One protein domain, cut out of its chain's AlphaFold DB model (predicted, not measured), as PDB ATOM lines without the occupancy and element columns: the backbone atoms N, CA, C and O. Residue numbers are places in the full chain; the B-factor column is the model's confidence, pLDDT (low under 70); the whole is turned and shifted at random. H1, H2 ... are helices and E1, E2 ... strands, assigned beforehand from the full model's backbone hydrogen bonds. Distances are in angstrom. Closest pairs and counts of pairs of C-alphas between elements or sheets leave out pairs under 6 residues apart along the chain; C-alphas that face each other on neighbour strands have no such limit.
ATOM      1  N   LEU A 117       4.776  46.023  14.414       83.31
ATOM      2  CA  LEU A 117       4.411  46.007  15.833       83.31
ATOM      3  C   LEU A 117       3.965  47.403  16.328       83.31
ATOM      4  O   LEU A 117       4.627  48.391  15.994       83.31
ATOM      5  N   PRO A 118       2.928  47.495  17.190       84.75
ATOM      6  CA  PRO A 118       2.541  48.737  17.865       84.75
ATOM      7  C   PRO A 118       3.672  49.352  18.695       84.75
ATOM      8  O   PRO A 118       4.678  48.694  19.006       84.75
ATOM      9  N   ASN A 119       3.514  50.615  19.101       89.38
ATOM     10  CA  ASN A 119       4.553  51.291  19.875       89.38
ATOM     11  C   ASN A 119       4.738  50.649  21.266       89.38
ATOM     12  O   ASN A 119       3.935  49.833  21.723       89.38
ATOM     13  N   THR A 120       5.843  50.973  21.946       90.38
ATOM     14  CA  THR A 120       6.194  50.285  23.200       90.38
ATOM     15  C   THR A 120       5.142  50.477  24.288       90.38
ATOM     16  O   THR A 120       4.930  49.537  25.043       90.38
ATOM     17  N   ALA A 121       4.481  51.638  24.356       89.19
ATOM     18  CA  ALA A 121       3.465  51.930  25.365       89.19
ATOM     19  C   ALA A 121       2.161  51.155  25.114       89.19
ATOM     20  O   ALA A 121       1.586  50.617  26.055       89.19
ATOM     21  N   GLU A 122       1.740  51.042  23.852       85.31
ATOM     22  CA  GLU A 122       0.541  50.296  23.439       85.31
ATOM     23  C   GLU A 122       0.674  48.788  23.677       85.31
ATOM     24  O   GLU A 122      -0.292  48.146  24.074       85.31
ATOM     25  N   ARG A 123       1.872  48.216  23.485       89.62
ATOM     26  CA  ARG A 123       2.091  46.765  23.624       89.62
ATOM     27  C   ARG A 123       2.531  46.293  25.019       89.62
ATOM     28  O   ARG A 123       2.793  45.102  25.188       89.62
ATOM     29  N   VAL A 124       2.646  47.168  26.029       91.56
ATOM     30  CA  VAL A 124       2.980  46.716  27.398       91.56
ATOM     31  C   VAL A 124       1.877  45.788  27.907       91.56
ATOM     32  O   VAL A 124       0.695  46.116  27.831       91.56
ATOM     33  N   GLY A 125       2.254  44.614  28.421       88.62
ATOM     34  CA  GLY A 125       1.291  43.633  28.933       88.62
ATOM     35  C   GLY A 125       0.369  43.034  27.867       88.62
ATOM     36  O   GLY A 125      -0.637  42.429  28.227       88.62
ATOM     37  N   HIS A 126       0.689  43.197  26.579       90.94
ATOM     38  CA  HIS A 126      -0.050  42.599  25.472       90.94
ATOM     39  C   HIS A 126       0.669  41.367  24.910       90.94
ATOM     40  O   HIS A 126       1.892  41.242  24.944       90.94
ATOM     41  N   THR A 127      -0.134  40.470  24.362       89.56
ATOM     42  CA  THR A 127       0.233  39.252  23.638       89.56
ATOM     43  C   THR A 127      -0.091  39.419  22.159       89.56
ATOM     44  O   THR A 127      -1.093  40.042  21.810       89.56
ATOM     45  N   ILE A 128       0.744  38.845  21.293       88.56
ATOM     46  CA  ILE A 128       0.497  38.786  19.848       88.56
ATOM     47  C   ILE A 128      -0.530  37.681  19.573       88.56
ATOM     48  O   ILE A 128      -0.377  36.568  20.077       88.56
ATOM     49  N   VAL A 129      -1.560  37.993  18.788       88.00
ATOM     50  CA  VAL A 129      -2.638  37.076  18.380       88.00
ATOM     51  C   VAL A 129      -3.032  37.323  16.924       88.00
ATOM     52  O   VAL A 129      -2.587  38.294  16.315       88.00
ATOM     53  N   PHE A 130      -3.891  36.464  16.384       87.56
ATOM     54  CA  PHE A 130      -4.589  36.712  15.126       87.56
ATOM     55  C   PHE A 130      -6.014  37.209  15.407       87.56
ATOM     56  O   PHE A 130      -6.628  36.780  16.387       87.56
ATOM     57  N   ASP A 131      -6.515  38.135  14.591       84.88
ATOM     58  CA  ASP A 131      -7.895  38.627  14.668       84.88
ATOM     59  C   ASP A 131      -8.892  37.732  13.899       84.88
ATOM     60  O   ASP A 131      -8.531  36.681  13.367       84.88
ATOM     61  N   GLU A 132     -10.161  38.147  13.833       85.31
ATOM     62  CA  GLU A 132     -11.235  37.431  13.120       85.31
ATOM     63  C   GLU A 132     -10.974  37.270  11.608       85.31
ATOM     64  O   GLU A 132     -11.551  36.387  10.977       85.31
ATOM     65  N   ASN A 133     -10.087  38.087  11.030       86.00
ATOM     66  CA  ASN A 133      -9.676  38.030   9.626       86.00
ATOM     67  C   ASN A 133      -8.334  37.295   9.441       86.00
ATOM     68  O   ASN A 133      -7.824  37.227   8.323       86.00
ATOM     69  N   GLY A 134      -7.738  36.770  10.517       83.62
ATOM     70  CA  GLY A 134      -6.415  36.145  10.508       83.62
ATOM     71  C   GLY A 134      -5.243  37.132  10.471       83.62
ATOM     72  O   GLY A 134      -4.101  36.706  10.311       83.62
ATOM     73  N   ALA A 135      -5.479  38.439  10.623       84.88
ATOM     74  CA  ALA A 135      -4.417  39.440  10.628       84.88
ATOM     75  C   ALA A 135      -3.690  39.482  11.979       84.88
ATOM     76  O   ALA A 135      -4.283  39.256  13.036       84.88
ATOM     77  N   LEU A 136      -2.388  39.783  11.955       86.56
ATOM     78  CA  LEU A 136      -1.576  39.867  13.166       86.56
ATOM     79  C   LEU A 136      -1.963  41.110  13.980       86.56
ATOM     80  O   LEU A 136      -1.874  42.234  13.492       86.56
ATOM     81  N   THR A 137      -2.351  40.918  15.237       85.81
ATOM     82  CA  THR A 137      -2.732  42.001  16.149       85.81
ATOM     83  C   THR A 137      -2.191  41.758  17.560       85.81
ATOM     84  O   THR A 137      -1.557  40.739  17.849       85.81
ATOM     85  N   THR A 138      -2.417  42.706  18.465       88.50
ATOM     86  CA  THR A 138      -2.049  42.590  19.880       88.50
ATOM     87  C   THR A 138      -3.275  42.746  20.765       88.50
ATOM     88  O   THR A 138      -4.001  43.728  20.636       88.50
ATOM     89  N   GLN A 139      -3.462  41.835  21.718       86.25
ATOM     90  CA  GLN A 139      -4.502  41.934  22.749       86.25
ATOM     91  C   GLN A 139      -3.884  41.915  24.151       86.25
ATOM     92  O   GLN A 139      -2.804  41.342  24.318       86.25
ATOM     93  N   PRO A 140      -4.529  42.505  25.175       87.12
ATOM     94  CA  PRO A 140      -4.050  42.425  26.552       87.12
ATOM     95  C   PRO A 140      -3.872  40.965  26.982       87.12
ATOM     96  O   PRO A 140      -4.792  40.162  26.834       87.12
ATOM     97  N   ALA A 141      -2.733  40.616  27.582       85.00
ATOM     98  CA  ALA A 141      -2.454  39.243  28.019       85.00
ATOM     99  C   ALA A 141      -3.506  38.722  29.022       85.00
ATOM    100  O   ALA A 141      -3.817  37.535  29.051       85.00
ATOM    101  N   ALA A 142      -4.108  39.631  29.799       79.12
ATOM    102  CA  ALA A 142      -5.217  39.341  30.703       79.12
ATOM    103  C   ALA A 142      -6.491  38.844  29.984       79.12
ATOM    104  O   ALA A 142      -7.234  38.056  30.563       79.12
ATOM    105  N   ALA A 143      -6.734  39.255  28.733       72.44
ATOM    106  CA  ALA A 143      -7.868  38.771  27.942       72.44
ATOM    107  C   ALA A 143      -7.665  37.310  27.501       72.44
ATOM    108  O   ALA A 143      -8.602  36.517  27.551       72.44
ATOM    109  N   ILE A 144      -6.430  36.919  27.161       66.31
ATOM    110  CA  ILE A 144      -6.097  35.515  26.857       66.31
ATOM    111  C   ILE A 144      -6.067  34.664  28.129       66.31
ATOM    112  O   ILE A 144      -6.496  33.515  28.104       66.31
ATOM    113  N   ALA A 145      -5.628  35.217  29.264       60.66
ATOM    114  CA  ALA A 145      -5.648  34.504  30.541       60.66
ATOM    115  C   ALA A 145      -7.068  34.066  30.959       60.66
ATOM    116  O   ALA A 145      -7.211  33.021  31.586       60.66
ATOM    117  N   ALA A 146      -8.111  34.799  30.551       54.56
ATOM    118  CA  ALA A 146      -9.507  34.386  30.727       54.56
ATOM    119  C   ALA A 146      -9.939  33.221  29.805       54.56
ATOM    120  O   ALA A 146     -10.905  32.532  30.110       54.56
ATOM    121  N   SER A 147      -9.220  32.984  28.701       53.72
ATOM    122  CA  SER A 147      -9.455  31.912  27.712       53.72
ATOM    123  C   SER A 147      -8.580  30.666  27.947       53.72
ATOM    124  O   SER A 147      -8.908  29.567  27.510       53.72
ATOM    125  N   ALA A 148      -7.488  30.792  28.709       48.88
ATOM    126  CA  ALA A 148      -6.656  29.659  29.137       48.88
ATOM    127  C   ALA A 148      -7.305  28.792  30.242       48.88
ATOM    128  O   ALA A 148      -6.731  27.784  30.664       48.88
ATOM    129  N   ALA A 149      -8.493  29.178  30.711       50.22
ATOM    130  CA  ALA A 149      -9.257  28.488  31.736       50.22
ATOM    131  C   ALA A 149      -9.982  27.250  31.178       50.22
ATOM    132  O   ALA A 149     -11.183  27.267  30.953       50.22
ATOM    133  N   TRP A 150      -9.260  26.134  31.063       48.78
ATOM    134  CA  TRP A 150      -9.842  24.820  31.380       48.78
ATOM    135  C   TRP A 150      -9.622  24.567  32.879       48.78
ATOM    136  O   TRP A 150      -8.929  23.629  33.276       48.78
ATOM    137  N   HIS A 151     -10.084  25.496  33.721       60.84
ATOM    138  CA  HIS A 151      -9.817  25.465  35.160       60.84
ATOM    139  C   HIS A 151     -10.798  24.555  35.902       60.84
ATOM    140  O   HIS A 151     -10.482  24.074  36.992       60.84
ATOM    141  N   THR A 152     -11.960  24.289  35.311       61.16
ATOM    142  CA  THR A 152     -13.019  23.453  35.869       61.16
ATOM    143  C   THR A 152     -13.693  22.612  34.781       61.16
ATOM    144  O   THR A 152     -13.515  22.835  33.585       61.16
ATOM    145  N   LEU A 153     -14.505  21.632  35.191       65.69
ATOM    146  CA  LEU A 153     -15.352  20.873  34.261       65.69
ATOM    147  C   LEU A 153     -16.474  21.737  33.651       65.69
ATOM    148  O   LEU A 153     -17.077  21.317  32.668       65.69
ATOM    149  N   ASP A 154     -16.745  22.919  34.214       67.06
ATOM    150  CA  ASP A 154     -17.788  23.833  33.742       67.06
ATOM    151  C   ASP A 154     -17.362  24.618  32.483       67.06
ATOM    152  O   ASP A 154     -18.220  25.171  31.800       67.06
ATOM    153  N   ASP A 155     -16.064  24.616  32.148       67.69
ATOM    154  CA  ASP A 155     -15.489  25.279  30.964       67.69
ATOM    155  C   ASP A 155     -15.610  24.422  29.678       67.69
ATOM    156  O   ASP A 155     -15.255  24.852  28.579       67.69
ATOM    157  N   ILE A 156     -16.102  23.182  29.797       69.50
ATOM    158  CA  ILE A 156     -16.270  22.247  28.678       69.50
ATOM    159  C   ILE A 156     -17.507  22.645  27.847       69.50
ATOM    160  O   ILE A 156     -18.592  22.758  28.410       69.50
ATOM    161  N   PRO A 157     -17.423  22.780  26.508       68.31
ATOM    162  CA  PRO A 157     -18.602  23.070  25.691       68.31
ATOM    163  C   PRO A 157     -19.667  21.958  25.744       68.31
ATOM    164  O   PRO A 157     -19.350  20.764  25.639       68.31
ATOM    165  N   GLU A 158     -20.940  22.350  25.861       66.44
ATOM    166  CA  GLU A 158     -22.086  21.435  25.765       66.44
ATOM    167  C   GLU A 158     -22.089  20.707  24.404       66.44
ATOM    168  O   GLU A 158     -21.803  21.293  23.360       66.44
ATOM    169  N   GLY A 159     -22.391  19.404  24.410       65.50
ATOM    170  CA  GLY A 159     -22.396  18.565  23.202       65.50
ATOM    171  C   GLY A 159     -21.053  17.923  22.823       65.50
ATOM    172  O   GLY A 159     -20.983  17.216  21.818       65.50
ATOM    173  N   THR A 160     -19.992  18.109  23.615       67.00
ATOM    174  CA  THR A 160     -18.753  17.319  23.476       67.00
ATOM    175  C   THR A 160     -18.895  15.913  24.083       67.00
ATOM    176  O   THR A 160     -19.819  15.631  24.843       67.00
ATOM    177  N   VAL A 161     -17.958  15.006  23.771       66.19
ATOM    178  CA  VAL A 161     -17.926  13.640  24.347       66.19
ATOM    179  C   VAL A 161     -17.656  13.611  25.859       66.19
ATOM    180  O   VAL A 161     -17.894  12.591  26.505       66.19
ATOM    181  N   ASN A 162     -17.175  14.719  26.426       63.78
ATOM    182  CA  ASN A 162     -16.887  14.857  27.847       63.78
ATOM    183  C   ASN A 162     -18.140  15.367  28.568       63.78
ATOM    184  O   ASN A 162     -18.436  16.563  28.557       63.78
TER     185      ASN A 162
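Overview. This is residues 117 to 162 of the 352 residues of an uncharacterized protein of Defluviicoccus sp (UniProt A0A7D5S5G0). Little regular structure: a small two-stranded hairpin, E1 and E2, is followed by a short helix, H1, at its open end, then by a long tail whose residues 156 to 161 stick out. The printed part has 46 residues, 15 in named elements, in the order E1, E2, H1; the class is mixed and the sheet antiparallel. It is only just extended, close to loose, with a radius of gyration of the C-alphas of 14.5 A, and flat, spanning 43 by 23 by 8 A.

Along the chain. E1, residues 126 to 130, begins at C-alpha 126 (-0.050, 42.599, 25.472) and is 12.7 A long. E2, residues 136 to 140, is 13.9 A long. H1, residues 141 to 145, ends at C-alpha 145 (-5.648, 34.504, 30.541).

Arrangement. E1 and E2 form a hairpin with a tight link, their directions at 141 degrees; N 127 and O 139 are 2.8 A apart, within hydrogen-bond range. The closest C-alphas of E1 and H1, His 126 and Ala 141, are 4.9 A apart. In H1 every O i to N i+4 pair is within hydrogen-bond range.

Size, cuts and confidence. The farthest C-alphas, Asn 119 and Val 161, are 44.1 A apart. The printed part has no cut. Residues 144 to 162 are under pLDDT 70.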